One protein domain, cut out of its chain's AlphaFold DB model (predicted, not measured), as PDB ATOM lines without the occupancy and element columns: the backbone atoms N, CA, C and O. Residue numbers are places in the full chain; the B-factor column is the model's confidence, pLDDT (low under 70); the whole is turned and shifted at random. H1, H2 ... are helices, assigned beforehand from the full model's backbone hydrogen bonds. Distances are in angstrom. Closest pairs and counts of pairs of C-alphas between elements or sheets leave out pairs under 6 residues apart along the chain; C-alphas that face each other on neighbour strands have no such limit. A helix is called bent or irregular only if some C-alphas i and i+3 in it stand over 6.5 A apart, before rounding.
ATOM      1  N   ASP A   4      20.601  -1.730 -15.215       58.91
ATOM      2  CA  ASP A   4      20.745  -2.829 -14.256       58.91
ATOM      3  C   ASP A   4      19.763  -3.975 -14.558       58.91
ATOM      4  O   ASP A   4      20.143  -5.144 -14.498       58.91
ATOM      5  N   ASP A   5      18.529  -3.655 -14.960       60.97
ATOM      6  CA  ASP A   5      17.532  -4.639 -15.405       60.97
ATOM      7  C   ASP A   5      17.999  -5.354 -16.688       60.97
ATOM      8  O   ASP A   5      17.859  -6.572 -16.818       60.97
ATOM      9  N   PHE A   6      18.617  -4.616 -17.616       64.31
ATOM     10  CA  PHE A   6      19.187  -5.184 -18.841       64.31
ATOM     11  C   PHE A   6      20.404  -6.080 -18.553       64.31
ATOM     12  O   PHE A   6      20.512  -7.183 -19.087       64.31
ATOM     13  N   ASN A   7      21.301  -5.656 -17.657       61.81
ATOM     14  CA  ASN A   7      22.469  -6.453 -17.262       61.81
ATOM     15  C   ASN A   7      22.077  -7.748 -16.533       61.81
ATOM     16  O   ASN A   7      22.710  -8.784 -16.735       61.81
ATOM     17  N   ASN A   8      21.020  -7.719 -15.718       64.00
ATOM     18  CA  ASN A   8      20.508  -8.919 -15.056       64.00
ATOM     19  C   ASN A   8      19.847  -9.881 -16.054       64.00
ATOM     20  O   ASN A   8      20.096 -11.085 -15.992       64.00
ATOM     21  N   THR A   9      19.068  -9.359 -17.006       71.00
ATOM     22  CA  THR A   9      18.371 -10.162 -18.031       71.00
ATOM     23  C   THR A   9      19.272 -10.678 -19.152       71.00
ATOM     24  O   THR A   9      18.840 -11.547 -19.899       71.00
ATOM     25  N   THR A  10      20.516 -10.201 -19.257       81.62
ATOM     26  CA  THR A  10      21.518 -10.668 -20.237       81.62
ATOM     27  C   THR A  10      22.733 -11.343 -19.595       81.62
ATOM     28  O   THR A  10      23.718 -11.625 -20.274       81.62
ATOM     29  N   SER A  11      22.669 -11.629 -18.292       86.94
ATOM     30  CA  SER A  11      23.730 -12.318 -17.556       86.94
ATOM     31  C   SER A  11      23.871 -13.792 -17.957       86.94
ATOM     32  O   SER A  11      22.949 -14.421 -18.486       86.94
ATOM     33  N   LYS A  12      25.032 -14.386 -17.647       90.06
ATOM     34  CA  LYS A  12      25.273 -15.817 -17.876       90.06
ATOM     35  C   LYS A  12      24.342 -16.684 -17.027       90.06
ATOM     36  O   LYS A  12      23.879 -17.713 -17.504       90.06
ATOM     37  N   GLU A  13      24.029 -16.233 -15.815       89.19
ATOM     38  CA  GLU A  13      23.054 -16.877 -14.928       89.19
ATOM     39  C   GLU A  13      21.654 -16.876 -15.556       89.19
ATOM     40  O   GLU A  13      21.042 -17.936 -15.659       89.19
ATOM     41  N   ALA A  14      21.188 -15.738 -16.086       88.12
ATOM     42  CA  ALA A  14      19.901 -15.655 -16.783       88.12
ATOM     43  C   ALA A  14      19.841 -16.557 -18.029       88.12
ATOM     44  O   ALA A  14      18.817 -17.186 -18.299       88.12
ATOM     45  N   TYR A  15      20.945 -16.672 -18.770       93.00
ATOM     46  CA  TYR A  15      21.039 -17.615 -19.882       93.00
ATOM     47  C   TYR A  15      20.961 -19.077 -19.428       93.00
ATOM     48  O   TYR A  15      20.268 -19.882 -20.048       93.00
ATOM     49  N   ASP A  16      21.666 -19.441 -18.357       92.56
ATOM     50  CA  ASP A  16      21.643 -20.809 -17.839       92.56
ATOM     51  C   ASP A  16      20.239 -21.169 -17.318       92.56
ATOM     52  O   ASP A  16      19.748 -22.268 -17.581       92.56
ATOM     53  N   GLU A  17      19.544 -20.231 -16.667       90.12
ATOM     54  CA  GLU A  17      18.133 -20.376 -16.285       90.12
ATOM     55  C   GLU A  17      17.215 -20.548 -17.501       90.12
ATOM     56  O   GLU A  17      16.366 -21.443 -17.503       90.12
ATOM     57  N   TYR A  18      17.415 -19.743 -18.552       90.69
ATOM     58  CA  TYR A  18      16.712 -19.871 -19.828       90.69
ATOM     59  C   TYR A  18      16.890 -21.276 -20.419       90.69
ATOM     60  O   TYR A  18      15.899 -21.964 -20.665       90.69
ATOM     61  N   VAL A  19      18.129 -21.749 -20.579       92.94
ATOM     62  CA  VAL A  19      18.419 -23.086 -21.122       92.94
ATOM     63  C   VAL A  19      17.774 -24.179 -20.271       92.94
ATOM     64  O   VAL A  19      17.117 -25.072 -20.810       92.94
ATOM     65  N   LEU A  20      17.905 -24.105 -18.944       92.69
ATOM     66  CA  LEU A  20      17.316 -25.088 -18.034       92.69
ATOM     67  C   LEU A  20      15.788 -25.130 -18.136       92.69
ATOM     68  O   LEU A  20      15.212 -26.221 -18.133       92.69
ATOM     69  N   ALA A  21      15.123 -23.976 -18.223       88.50
ATOM     70  CA  ALA A  21      13.674 -23.909 -18.392       88.50
ATOM     71  C   ALA A  21      13.237 -24.603 -19.690       88.50
ATOM     72  O   ALA A  21      12.337 -25.440 -19.668       88.50
ATOM     73  N   ARG A  22      13.939 -24.347 -20.801       90.12
ATOM     74  CA  ARG A  22      13.622 -24.963 -22.098       90.12
ATOM     75  C   ARG A  22      13.872 -26.461 -22.132       90.12
ATOM     76  O   ARG A  22      13.026 -27.209 -22.613       90.12
ATOM     77  N   GLN A  23      14.984 -26.914 -21.559       91.69
ATOM     78  CA  GLN A  23      15.291 -28.341 -21.449       91.69
ATOM     79  C   GLN A  23      14.236 -29.095 -20.632       91.69
ATOM     80  O   GLN A  23      13.854 -30.203 -21.005       91.69
ATOM     81  N   ARG A  24      13.732 -28.500 -19.540       92.31
ATOM     82  CA  ARG A  24      12.655 -29.097 -18.725       92.31
ATOM     83  C   ARG A  24      11.361 -29.287 -19.511       92.31
ATOM     84  O   ARG A  24      10.649 -30.254 -19.260       92.31
ATOM     85  N   GLU A  25      11.072 -28.387 -20.442       90.56
ATOM     86  CA  GLU A  25       9.869 -28.419 -21.279       90.56
ATOM     87  C   GLU A  25      10.079 -29.143 -22.619       90.56
ATOM     88  O   GLU A  25       9.162 -29.209 -23.431       90.56
ATOM     89  N   ASN A  26      11.266 -29.724 -22.845       89.44
ATOM     90  CA  ASN A  26      11.652 -30.347 -24.113       89.44
ATOM     91  C   ASN A  26      11.462 -29.404 -25.322       89.44
ATOM     92  O   ASN A  26      11.045 -29.828 -26.400       89.44
ATOM     93  N   MET A  27      11.748 -28.117 -25.116       86.06
ATOM     94  CA  MET A  27      11.723 -27.074 -26.138       86.06
ATOM     95  C   MET A  27      13.120 -26.815 -26.695       86.06
ATOM     96  O   MET A  27      14.120 -26.974 -25.987       86.06
ATOM     97  N   THR A  28      13.197 -26.332 -27.933       88.69
ATOM     98  CA  THR A  28      14.446 -25.810 -28.487       88.69
ATOM     99  C   THR A  28      14.821 -24.472 -27.858       88.69
ATOM    100  O   THR A  28      13.999 -23.750 -27.284       88.69
ATOM    101  N   PHE A  29      16.112 -24.157 -27.905       89.69
ATOM    102  CA  PHE A  29      16.679 -22.957 -27.303       89.69
ATOM    103  C   PHE A  29      17.904 -22.489 -28.088       89.69
ATOM    104  O   PHE A  29      18.520 -23.253 -28.829       89.69
ATOM    105  N   VAL A  30      18.261 -21.216 -27.932       89.00
ATOM    106  CA  VAL A  30      19.491 -20.670 -28.514       89.00
ATOM    107  C   VAL A  30      20.682 -21.239 -27.739       89.00
ATOM    108  O   VAL A  30      20.902 -20.855 -26.600       89.00
ATOM    109  N   GLU A  31      21.437 -22.163 -28.338       84.88
ATOM    110  CA  GLU A  31      22.500 -22.926 -27.651       84.88
ATOM    111  C   GLU A  31      23.775 -22.131 -27.332       84.88
ATOM    112  O   GLU A  31      24.611 -22.562 -26.530       84.88
ATOM    113  N   ASN A  32      23.955 -20.977 -27.973       91.50
ATOM    114  CA  ASN A  32      25.130 -20.137 -27.808       91.50
ATOM    115  C   ASN A  32      24.778 -18.866 -27.023       91.50
ATOM    116  O   ASN A  32      23.943 -18.070 -27.450       91.50
ATOM    117  N   TYR A  33      25.474 -18.653 -25.903       90.75
ATOM    118  CA  TYR A  33      25.255 -17.509 -25.015       90.75
ATOM    119  C   TYR A  33      25.436 -16.152 -25.711       90.75
ATOM    120  O   TYR A  33      24.620 -15.256 -25.519       90.75
ATOM    121  N   GLU A  34      26.459 -15.997 -26.555       92.12
ATOM    122  CA  GLU A  34      26.701 -14.742 -27.281       92.12
ATOM    123  C   GLU A  34      25.571 -14.456 -28.273       92.12
ATOM    124  O   GLU A  34      25.090 -13.330 -28.371       92.12
ATOM    125  N   THR A  35      25.089 -15.491 -28.964       89.81
ATOM    126  CA  THR A  35      23.941 -15.385 -29.873       89.81
ATOM    127  C   THR A  35      22.683 -14.999 -29.105       89.81
ATOM    128  O   THR A  35      21.944 -14.124 -29.548       89.81
ATOM    129  N   TRP A  36      22.450 -15.595 -27.937       91.12
ATOM    130  CA  TRP A  36      21.323 -15.237 -27.082       91.12
ATOM    131  C   TRP A  36      21.405 -13.781 -26.598       91.12
ATOM    132  O   TRP A  36      20.421 -13.057 -26.735       91.12
ATOM    133  N   ILE A  37      22.577 -13.305 -26.149       91.62
ATOM    134  CA  ILE A  37      22.780 -11.888 -25.786       91.62
ATOM    135  C   ILE A  37      22.467 -10.971 -26.967       91.62
ATOM    136  O   ILE A  37      21.781  -9.963 -26.797       91.62
ATOM    137  N   LEU A  38      22.961 -11.297 -28.167       90.88
ATOM    138  CA  LEU A  38      22.717 -10.485 -29.360       90.88
ATOM    139  C   LEU A  38      21.217 -10.359 -29.651       90.88
ATOM    140  O   LEU A  38      20.744  -9.256 -29.912       90.88
ATOM    141  N   ARG A  39      20.460 -11.456 -29.531       90.69
ATOM    142  CA  ARG A  39      19.001 -11.461 -29.718       90.69
ATOM    143  C   ARG A  39      18.259 -10.705 -28.619       90.69
ATOM    144  O   ARG A  39      17.363  -9.931 -28.928       90.69
ATOM    145  N   MET A  40      18.660 -10.855 -27.358       90.00
ATOM    146  CA  MET A  40      18.097 -10.074 -26.249       90.00
ATOM    147  C   MET A  40      18.356  -8.569 -26.425       90.00
ATOM    148  O   MET A  40      17.469  -7.749 -26.210       90.00
ATOM    149  N   THR A  41      19.557  -8.203 -26.881       90.25
ATOM    150  CA  THR A  41      19.931  -6.807 -27.164       90.25
ATOM    151  C   THR A  41      19.125  -6.235 -28.327       90.25
ATOM    152  O   THR A  41      18.660  -5.099 -28.269       90.25
ATOM    153  N   GLU A  42      18.956  -7.013 -29.396       92.44
ATOM    154  CA  GLU A  42      18.119  -6.651 -30.540       92.44
ATOM    155  C   GLU A  42      16.663  -6.418 -30.103       92.44
ATOM    156  O   GLU A  42      16.075  -5.402 -30.476       92.44
ATOM    157  N   LEU A  43      16.120  -7.281 -29.235       92.38
ATOM    158  CA  LEU A  43      14.761  -7.157 -28.709       92.38
ATOM    159  C   LEU A  43      14.576  -5.891 -27.866       92.38
ATOM    160  O   LEU A  43      13.630  -5.139 -28.092       92.38
ATOM    161  N   GLU A  44      15.502  -5.601 -26.950       90.81
ATOM    162  CA  GLU A  44      15.440  -4.370 -26.151       90.81
ATOM    163  C   GLU A  44      15.526  -3.122 -27.042       90.81
ATOM    164  O   GLU A  44      14.764  -2.172 -26.864       90.81
ATOM    165  N   ASN A  45      16.394  -3.129 -28.059       92.44
ATOM    166  CA  ASN A  45      16.483  -2.021 -29.010       92.44
ATOM    167  C   ASN A  45      15.169  -1.812 -29.778       92.44
ATOM    168  O   ASN A  45      14.764  -0.664 -29.982       92.44
ATOM    169  N   LEU A  46      14.488  -2.890 -30.179       94.00
ATOM    170  CA  LEU A  46      13.175  -2.808 -30.819       94.00
ATOM    171  C   LEU A  46      12.111  -2.265 -29.858       94.00
ATOM    172  O   LEU A  46      11.355  -1.379 -30.252       94.00
ATOM    173  N   HIS A  47      12.085  -2.697 -28.593       93.31
ATOM    174  CA  HIS A  47      11.172  -2.136 -27.590       93.31
ATOM    175  C   HIS A  47      11.430  -0.648 -27.332       93.31
ATOM    176  O   HIS A  47      10.480   0.134 -27.273       93.31
ATOM    177  N   ILE A  48      12.694  -0.227 -27.232       91.75
ATOM    178  CA  ILE A  48      13.061   1.190 -27.099       91.75
ATOM    179  C   ILE A  48      12.612   1.976 -28.332       91.75
ATOM    180  O   ILE A  48      12.080   3.081 -28.196       91.75
ATOM    181  N   LYS A  49      12.820   1.430 -29.538       92.31
ATOM    182  CA  LYS A  49      12.343   2.044 -30.782       92.31
ATOM    183  C   LYS A  49      10.821   2.183 -30.757       92.31
ATOM    184  O   LYS A  49      10.333   3.264 -31.062       92.31
ATOM    185  N   ASN A  50      10.103   1.149 -30.325       92.38
ATOM    186  CA  ASN A  50       8.642   1.139 -30.255       92.38
ATOM    187  C   ASN A  50       8.103   2.175 -29.263       92.38
ATOM    188  O   ASN A  50       7.245   2.978 -29.599       92.38
ATOM    189  N   GLN A  51       8.699   2.263 -28.074       90.75
ATOM    190  CA  GLN A  51       8.350   3.280 -27.073       90.75
ATOM    191  C   GLN A  51       8.561   4.715 -27.569       90.75
ATOM    192  O   GLN A  51       7.879   5.633 -27.117       90.75
ATOM    193  N   LYS A  52       9.524   4.926 -28.473       91.94
ATOM    194  CA  LYS A  52       9.806   6.233 -29.079       91.94
ATOM    195  C   LYS A  52       8.990   6.496 -30.344       91.94
ATOM    196  O   LYS A  52       8.963   7.639 -30.799       91.94
ATOM    197  N   HIS A  53       8.349   5.478 -30.915       91.44
ATOM    198  CA  HIS A  53       7.592   5.578 -32.155       91.44
ATOM    199  C   HIS A  53       6.179   6.114 -31.891       91.44
ATOM    200  O   HIS A  53       5.185   5.401 -31.969       91.44
ATOM    201  N   ILE A  54       6.093   7.402 -31.558       94.31
ATOM    202  CA  ILE A  54       4.825   8.098 -31.307       94.31
ATOM    203  C   ILE A  54       4.439   8.981 -32.494       94.31
ATOM    204  O   ILE A  54       5.308   9.546 -33.163       94.31
ATOM    205  N   TRP A  55       3.137   9.119 -32.731       94.62
ATOM    206  CA  TRP A  55       2.586   9.895 -33.842       94.62
ATOM    207  C   TRP A  55       3.060  11.354 -33.840       94.62
ATOM    208  O   TRP A  55       3.432  11.897 -34.878       94.62
ATOM    209  N   GLU A  56       3.103  11.996 -32.676       94.06
ATOM    210  CA  GLU A  56       3.413  13.422 -32.537       94.06
ATOM    211  C   GLU A  56       4.790  13.778 -33.108       94.06
ATOM    212  O   GLU A  56       4.946  14.815 -33.746       94.06
ATOM    213  N   ASN A  57       5.767  12.884 -32.949       90.00
ATOM    214  CA  ASN A  57       7.141  13.085 -33.413       90.00
ATOM    215  C   ASN A  57       7.475  12.254 -34.662       90.00
ATOM    216  O   ASN A  57       8.645  12.143 -35.027       90.00
ATOM    217  N   SER A  58       6.475  11.631 -35.288       92.06
ATOM    218  CA  SER A  58       6.685  10.814 -36.477       92.06
ATOM    219  C   SER A  58       7.039  11.684 -37.684       92.06
ATOM    220  O   SER A  58       6.472  12.765 -37.872       92.06
ATOM    221  N   GLU A  59       7.933  11.186 -38.538       91.81
ATOM    222  CA  GLU A  59       8.190  11.777 -39.856       91.81
ATOM    223  C   GLU A  59       6.975  11.680 -40.785       91.81
ATOM    224  O   GLU A  59       6.843  12.488 -41.698       91.81
ATOM    225  N   HIS A  60       6.059  10.746 -40.509       94.94
ATOM    226  CA  HIS A  60       4.808  10.589 -41.243       94.94
ATOM    227  C   HIS A  60       3.720  11.553 -40.777       94.94
ATOM    228  O   HIS A  60       2.666  11.595 -41.397       94.94
ATOM    229  N   ASN A  61       3.928  12.311 -39.693       96.56
ATOM    230  CA  ASN A  61       2.955  13.289 -39.228       96.56
ATOM    231  C   ASN A  61       3.113  14.610 -39.996       96.56
ATOM    232  O   ASN A  61       4.074  15.344 -39.743       96.56
ATOM    233  N   PRO A  62       2.160  14.966 -40.881       95.19
ATOM    234  CA  PRO A  62       2.209  16.166 -41.712       95.19
ATOM    235  C   PRO A  62       2.383  17.466 -40.938       95.19
ATOM    236  O   PRO A  62       2.942  18.414 -41.472       95.19
ATOM    237  N   VAL A  63       1.957  17.516 -39.675       94.38
ATOM    238  CA  VAL A  63       2.111  18.703 -38.818       94.38
ATOM    239  C   VAL A  63       3.586  19.073 -38.613       94.38
ATOM    240  O   VAL A  63       3.903  20.233 -38.373       94.38
ATOM    241  N   ASN A  64       4.500  18.112 -38.769       93.06
ATOM    242  CA  ASN A  64       5.941  18.333 -38.676       93.06
ATOM    243  C   ASN A  64       6.559  18.879 -39.981       93.06
ATOM    244  O   ASN A  64       7.767  19.121 -40.037       93.06
ATOM    245  N   TYR A  65       5.765  19.068 -41.041       93.06
ATOM    246  CA  TYR A  65       6.254  19.460 -42.359       93.06
ATOM    247  C   TYR A  65       6.346  20.992 -42.421       93.06
ATOM    248  O   TYR A  65       5.404  21.678 -42.016       93.06
ATOM    249  N   PRO A  66       7.440  21.568 -42.955       93.00
ATOM    250  CA  PRO A  66       7.651  23.019 -42.938       93.00
ATOM    251  C   PRO A  66       6.565  23.850 -43.637       93.00
ATOM    252  O   PRO A  66       6.429  25.039 -43.362       93.00
ATOM    253  N   ASP A  67       5.832  23.257 -44.578       94.44
ATOM    254  CA  ASP A  67       4.825  23.916 -45.405       94.44
ATOM    255  C   ASP A  67       3.383  23.535 -45.050       94.44
ATOM    256  O   ASP A  67       2.464  24.017 -45.709       94.44
ATOM    257  N   TYR A  68       3.169  22.724 -44.011       93.75
ATOM    258  CA  TYR A  68       1.850  22.209 -43.636       93.75
ATOM    259  C   TYR A  68       0.812  23.314 -43.411       93.75
ATOM    260  O   TYR A  68      -0.272  23.289 -44.000       93.75
ATOM    261  N   GLU A  69       1.158  24.334 -42.620       94.69
ATOM    262  CA  GLU A  69       0.258  25.452 -42.301       94.69
ATOM    263  C   GLU A  69      -0.093  26.317 -43.525       94.69
ATOM    264  O   GLU A  69      -1.084  27.043 -43.497       94.69
ATOM    265  N   ASN A  70       0.683  26.225 -44.612       96.50
ATOM    266  CA  ASN A  70       0.448  26.980 -45.844       96.50
ATOM    267  C   ASN A  70      -0.489  26.259 -46.827       96.50
ATOM    268  O   ASN A  70      -0.848  26.838 -47.855       96.50
ATOM    269  N   GLN A  71      -0.859  25.007 -46.543       96.50
ATOM    270  CA  GLN A  71      -1.761  24.223 -47.382       96.50
ATOM    271  C   GLN A  71      -3.231  24.540 -47.090       96.50
ATOM    272  O   GLN A  71      -3.594  24.972 -45.996       96.50
ATOM    273  N   ASP A  72      -4.101  24.292 -48.067       97.44
ATOM    274  CA  ASP A  72      -5.545  24.345 -47.853       97.44
ATOM    275  C   ASP A  72      -6.037  23.170 -46.987       97.44
ATOM    276  O   ASP A  72      -5.401  22.118 -46.906       97.44
ATOM    277  N   GLU A  73      -7.207  23.336 -46.364       96.56
ATOM    278  CA  GLU A  73      -7.775  22.358 -45.428       96.56
ATOM    279  C   GLU A  73      -7.966  20.966 -46.057       96.56
ATOM    280  O   GLU A  73      -7.720  19.954 -45.399       96.56
ATOM    281  N   ALA A  74      -8.356  20.886 -47.334       97.25
ATOM    282  CA  ALA A  74      -8.560  19.599 -47.997       97.25
ATOM    283  C   ALA A  74      -7.226  18.876 -48.233       97.25
ATOM    284  O   ALA A  74      -7.130  17.660 -48.041       97.25
ATOM    285  N   THR A  75      -6.179  19.619 -48.602       96.56
ATOM    286  CA  THR A  75      -4.816  19.089 -48.708       96.56
ATOM    287  C   THR A  75      -4.285  18.635 -47.348       96.56
ATOM    288  O   THR A  75      -3.786  17.514 -47.249       96.56
ATOM    289  N   GLN A  76      -4.465  19.432 -46.288       96.75
ATOM    290  CA  GLN A  76      -4.063  19.066 -44.924       96.75
ATOM    291  C   GLN A  76      -4.746  17.778 -44.452       96.75
ATOM    292  O   GLN A  76      -4.072  16.854 -44.002       96.75
ATOM    293  N   GLN A  77      -6.069  17.667 -44.619       96.12
ATOM    294  CA  GLN A  77      -6.819  16.462 -44.251       96.12
ATOM    295  C   GLN A  77      -6.324  15.226 -45.010       96.12
ATOM    296  O   GLN A  77      -6.125  14.171 -44.411       96.12
ATOM    297  N   ARG A  78      -6.074  15.355 -46.319       97.00
ATOM    298  CA  ARG A  78      -5.538  14.253 -47.129       97.00
ATOM    299  C   ARG A  78      -4.149  13.828 -46.664       97.00
ATOM    300  O   ARG A  78      -3.871  12.633 -46.613       97.00
ATOM    301  N   TRP A  79      -3.275  14.782 -46.355       96.69
ATOM    302  CA  TRP A  79      -1.946  14.471 -45.841       96.69
ATOM    303  C   TRP A  79      -2.033  13.754 -44.502       96.69
ATOM    304  O   TRP A  79      -1.338  12.762 -44.323       96.69
ATOM    305  N   ILE A  80      -2.905  14.207 -43.593       96.81
ATOM    306  CA  ILE A  80      -3.100  13.563 -42.286       96.81
ATOM    307  C   ILE A  80      -3.539  12.113 -42.474       96.81
ATOM    308  O   ILE A  80      -2.936  11.228 -41.878       96.81
ATOM    309  N   MET A  81      -4.519  11.855 -43.346       96.69
ATOM    310  CA  MET A  81      -4.965  10.489 -43.640       96.69
ATOM    311  C   MET A  81      -3.820   9.609 -44.157       96.69
ATOM    312  O   MET A  81      -3.581   8.539 -43.605       96.69
ATOM    313  N   ASN A  82      -3.077  10.078 -45.165       96.38
ATOM    314  CA  ASN A  82      -1.960   9.318 -45.731       96.38
ATOM    315  C   ASN A  82      -0.851   9.063 -44.699       96.38
ATOM    316  O   ASN A  82      -0.353   7.948 -44.586       96.38
ATOM    317  N   GLY A  83      -0.482  10.092 -43.937       96.94
ATOM    318  CA  GLY A  83       0.539   9.996 -42.902       96.94
ATOM    319  C   GLY A  83       0.153   9.016 -41.800       96.94
ATOM    320  O   GLY A  83       0.983   8.246 -41.324       96.94
ATOM    321  N   GLN A  84      -1.127   8.985 -41.429       97.19
ATOM    322  CA  GLN A  84      -1.637   8.050 -40.435       97.19
ATOM    323  C   GLN A  84      -1.603   6.603 -40.940       97.19
ATOM    324  O   GLN A  84      -1.242   5.703 -40.181       97.19
ATOM    325  N   ASP A  85      -1.926   6.373 -42.214       97.50
ATOM    326  CA  ASP A  85      -1.811   5.052 -42.841       97.50
ATOM    327  C   ASP A  85      -0.351   4.570 -42.876       97.50
ATOM    328  O   ASP A  85      -0.066   3.439 -42.475       97.50
ATOM    329  N   GLU A  86       0.585   5.433 -43.283       96.50
ATOM    330  CA  GLU A  86       2.023   5.127 -43.292       96.50
ATOM    331  C   GLU A  86       2.562   4.851 -41.881       96.50
ATOM    332  O   GLU A  86       3.241   3.847 -41.664       96.50
ATOM    333  N   TYR A  87       2.200   5.687 -40.902       96.81
ATOM    334  CA  TYR A  87       2.568   5.492 -39.500       96.81
ATOM    335  C   TYR A  87       2.060   4.152 -38.956       96.81
ATOM    336  O   TYR A  87       2.818   3.406 -38.337       96.81
ATOM    337  N   ASN A  88       0.796   3.812 -39.218       96.38
ATOM    338  CA  ASN A  88       0.206   2.552 -38.771       96.38
ATOM    339  C   ASN A  88       0.891   1.340 -39.415       96.38
ATOM    340  O   ASN A  88       1.089   0.318 -38.753       96.38
ATOM    341  N   GLN A  89       1.272   1.443 -40.689       96.56
ATOM    342  CA  GLN A  89       2.015   0.390 -41.372       96.56
ATOM    343  C   GLN A  89       3.415   0.213 -40.763       96.56
ATOM    344  O   GLN A  89       3.791  -0.911 -40.426       96.56
ATOM    345  N   ALA A  90       4.148   1.305 -40.535       94.44
ATOM    346  CA  ALA A  90       5.454   1.266 -39.876       94.44
ATOM    347  C   ALA A  90       5.364   0.703 -38.444       94.44
ATOM    348  O   ALA A  90       6.215  -0.081 -38.021       94.44
ATOM    349  N   GLN A  91       4.304   1.058 -37.710       95.31
ATOM    350  CA  GLN A  91       4.027   0.536 -36.373       95.31
ATOM    351  C   GLN A  91       3.802  -0.979 -36.407       95.31
ATOM    352  O   GLN A  91       4.441  -1.719 -35.663       95.31
ATOM    353  N   LYS A  92       2.964  -1.455 -37.332       95.38
ATOM    354  CA  LYS A  92       2.696  -2.885 -37.520       95.38
ATOM    355  C   LYS A  92       3.962  -3.675 -37.856       95.38
ATOM    356  O   LYS A  92       4.147  -4.781 -37.357       95.38
ATOM    357  N   GLU A  93       4.833  -3.131 -38.700       93.88
ATOM    358  CA  GLU A  93       6.107  -3.770 -39.045       93.88
ATOM    359  C   GLU A  93       7.056  -3.863 -37.849       93.88
ATOM    360  O   GLU A  93       7.764  -4.863 -37.702       93.88
ATOM    361  N   LEU A  94       7.072  -2.842 -36.991       94.69
ATOM    362  CA  LEU A  94       7.860  -2.840 -35.765       94.69
ATOM    363  C   LEU A  94       7.330  -3.856 -34.748       94.69
ATOM    364  O   LEU A  94       8.116  -4.626 -34.196       94.69
ATOM    365  N   ASP A  95       6.014  -3.901 -34.550       93.50
ATOM    366  CA  ASP A  95       5.370  -4.878 -33.670       93.50
ATOM    367  C   ASP A  95       5.618  -6.309 -34.161       93.50
ATOM    368  O   ASP A  95       5.952  -7.184 -33.364       93.50
ATOM    369  N   LEU A  96       5.569  -6.535 -35.478       93.00
ATOM    370  CA  LEU A  96       5.904  -7.829 -36.063       93.00
ATOM    371  C   LEU A  96       7.369  -8.196 -35.799       93.00
ATOM    372  O   LEU A  96       7.652  -9.316 -35.398       93.00
ATOM    373  N   GLN A  97       8.325  -7.281 -35.980       92.56
ATOM    374  CA  GLN A  97       9.735  -7.566 -35.672       92.56
ATOM    375  C   GLN A  97       9.939  -7.971 -34.205       92.56
ATOM    376  O   GLN A  97      10.679  -8.919 -33.937       92.56
ATOM    377  N   ILE A  98       9.252  -7.297 -33.278       93.56
ATOM    378  CA  ILE A  98       9.256  -7.643 -31.851       93.56
ATOM    379  C   ILE A  98       8.672  -9.040 -31.647       93.56
ATOM    380  O   ILE A  98       9.345  -9.898 -31.084       93.56
ATOM    381  N   GLU A  99       7.464  -9.298 -32.151       91.88
ATOM    382  CA  GLU A  99       6.777 -10.585 -31.999       91.88
ATOM    383  C   GLU A  99       7.628 -11.746 -32.524       91.88
ATOM    384  O   GLU A  99       7.771 -12.767 -31.854       91.88
ATOM    385  N   ARG A 100       8.244 -11.571 -33.697       88.75
ATOM    386  CA  ARG A 100       9.119 -12.568 -34.323       88.75
ATOM    387  C   ARG A 100      10.344 -12.872 -33.471       88.75
ATOM    388  O   ARG A 100      10.719 -14.035 -33.321       88.75
ATOM    389  N   LEU A 101      10.979 -11.843 -32.918       90.56
ATOM    390  CA  LEU A 101      12.179 -12.012 -32.110       90.56
ATOM    391  C   LEU A 101      11.862 -12.579 -30.722       90.56
ATOM    392  O   LEU A 101      12.583 -13.448 -30.233       90.56
ATOM    393  N   GLU A 102      10.752 -12.160 -30.116       90.62
ATOM    394  CA  GLU A 102      10.228 -12.790 -28.908       90.62
ATOM    395  C   GLU A 102       9.870 -14.257 -29.158       90.62
ATOM    396  O   GLU A 102      10.175 -15.101 -28.322       90.62
ATOM    397  N   ALA A 103       9.242 -14.577 -30.296       86.25
ATOM    398  CA  ALA A 103       8.929 -15.946 -30.685       86.25
ATOM    399  C   ALA A 103      10.207 -16.772 -30.839       86.25
ATOM    400  O   ALA A 103      10.297 -17.821 -30.223       86.25
ATOM    401  N   LEU A 104      11.241 -16.265 -31.517       84.00
ATOM    402  CA  LEU A 104      12.553 -16.919 -31.608       84.00
ATOM    403  C   LEU A 104      13.159 -17.189 -30.222       84.00
ATOM    404  O   LEU A 104      13.674 -18.273 -29.946       84.00
ATOM    405  N   LEU A 105      13.064 -16.216 -29.316       87.12
ATOM    406  CA  LEU A 105      13.529 -16.355 -27.938       87.12
ATOM    407  C   LEU A 105      12.621 -17.248 -27.085       87.12
ATOM    408  O   LEU A 105      13.111 -17.780 -26.089       87.12
ATOM    409  N   ARG A 106      11.352 -17.464 -27.465       83.62
ATOM    410  CA  ARG A 106      10.354 -18.360 -26.836       83.62
ATOM    411  C   ARG A 106      10.233 -19.737 -27.481       83.62
ATOM    412  O   ARG A 106       9.740 -20.634 -26.815       83.62
ATOM    413  N   ASN A 107      10.745 -19.947 -28.686       81.81
ATOM    414  CA  ASN A 107      10.831 -21.210 -29.415       81.81
ATOM    415  C   ASN A 107      11.616 -20.971 -30.727       81.81
ATOM    416  O   ASN A 107      11.055 -20.466 -31.699       81.81
ATOM    417  N   PRO A 108      12.920 -21.285 -30.776       73.44
ATOM    418  CA  PRO A 108      13.753 -21.008 -31.948       73.44
ATOM    419  C   PRO A 108      13.297 -21.680 -33.247       73.44
ATOM    420  O   PRO A 108      13.641 -21.181 -34.317       73.44
ATOM    421  N   ASP A 109      12.518 -22.762 -33.177       69.06
ATOM    422  CA  ASP A 109      12.016 -23.459 -34.370       69.06
ATOM    423  C   ASP A 109      10.789 -22.775 -34.995       69.06
ATOM    424  O   ASP A 109      10.477 -23.013 -36.162       69.06
ATOM    425  N   ASP A 110      10.116 -21.868 -34.275       62.38
ATOM    426  CA  ASP A 110       8.917 -21.171 -34.773       62.38
ATOM    427  C   ASP A 110       9.231 -20.155 -35.892       62.38
ATOM    428  O   ASP A 110       8.323 -19.584 -36.497       62.38
ATOM    429  N   ILE A 111      10.512 -19.946 -36.225       55.19
ATOM    430  CA  ILE A 111      10.953 -19.073 -37.323       55.19
ATOM    431  C   ILE A 111      10.395 -19.539 -38.676       55.19
ATOM    432  O   ILE A 111      10.074 -18.696 -39.517       55.19
ATOM    433  N   GLU A 112      10.244 -20.851 -38.896       48.28
ATOM    434  CA  GLU A 112       9.715 -21.376 -40.167       48.28
ATOM    435  C   GLU A 112       8.250 -20.966 -40.407       48.28
ATOM    436  O   GLU A 112       7.845 -20.793 -41.552       48.28
ATOM    437  N   LEU A 113       7.467 -20.700 -39.354       47.94
ATOM    438  CA  LEU A 113       6.062 -20.272 -39.461       47.94
ATOM    439  C   LEU A 113       5.894 -18.767 -39.706       47.94
ATOM    440  O   LEU A 113       4.796 -18.278 -39.962       47.94
ATOM    441  N   VAL A 114       6.988 -18.025 -39.591       48.69
ATOM    442  CA  VAL A 114       7.009 -16.568 -39.566       48.69
ATOM    443  C   VAL A 114       7.488 -15.975 -40.899       48.69
ATOM    444  O   VAL A 114       7.223 -14.801 -41.176       48.69
TER     445      VAL A 114
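What this domain is: This is residues 4 to 114 of the 117 residues of an uncharacterized protein of Moraxella bovis (UniProt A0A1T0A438). The model is a long, flat helical hairpin: H3 and the much longer H4 lie side by side, and the loop of residues 53 to 72 carries the chain on past the end of H3, beside the first part of H4, before it turns back. At the other end the first residues of H2, 12 to 15, meet the first residues of H3, 33 to 36, and the two helices make a corner there, about perpendicular at 79 degrees; two short helices lie at the sides, H1 near H3 and H5 on residues 100 to 104 of H4. The printed part has 111 residues, with five named helices in the order H1 H2 H3 H4 H5 and no named strand; the class is all helix. It is only just extended, close to loose, with a radius of gyration of the C-alphas of 20.0 A and spans of 63 by 33 by 16 A.

Where its parts are: Begin at C-alpha 4, at (20.745, -2.829, -14.256), where H1 starts; it holds residues 4 to 9 and is 8.6 A long. H2 follows, residues 12 to 24, 18.3 A. Look next at C-alpha 33, at (25.255, -17.509, -25.015); from there H3 runs over residues 33 to 52, 28.6 A. Find C-alpha 73 at (-7.775, 22.358, -45.428), where H4 begins; it runs 48.3 A to residue 106. H5, residues 108 to 113, spans 10.8 A and is only just irregular, with C-alphas 109 and 112 6.6 A apart.

How they stand to each other: Start with H3 and H4, a helical hairpin: they touch at a shallow tilt of 22 degrees, opposite ways. Their closest C-alphas are those of Leu 46 and Ile 98, 6.3 A apart, and H4 touches H3 with residues 91 to 105 alone. H2 and H3 only just touch, with 3 pairs of C-alphas within 8 A, the closest Tyr 15 and Tyr 33 at 6.6 A; they stand about perpendicular, at 79 degrees. H1 and H2 are close but not clearly touching, with the C-alphas of Asn 8 and Ala 14 closest at 7.0 A. H1 and H3 are near each other. H5 touches H4 at a steep tilt of 47 degrees, opposite ways, closest at the C-alphas of Leu 104 and Ile 111, 6.3 A. The helix packing is only just mostly crossed, with 1 of 3 touching pairs at a shallow tilt. H2 and H4 are apart. In H1, H2, H3 and H4 every O i to N i+4 pair is within hydrogen-bond range; in H5 0 of 2 are, beside 2 of 3 O i to N i+3 pairs.

The domain as a whole: The two C-alphas farthest apart are those of Arg 24 and Asp 72, 63.5 A. The printed part has no cut. The link from H3 to H4 is long, with 20 residues. The mean pLDDT of the printed part is 88.6; look for values under 70 at residues 4 to 8 and 109 to 114.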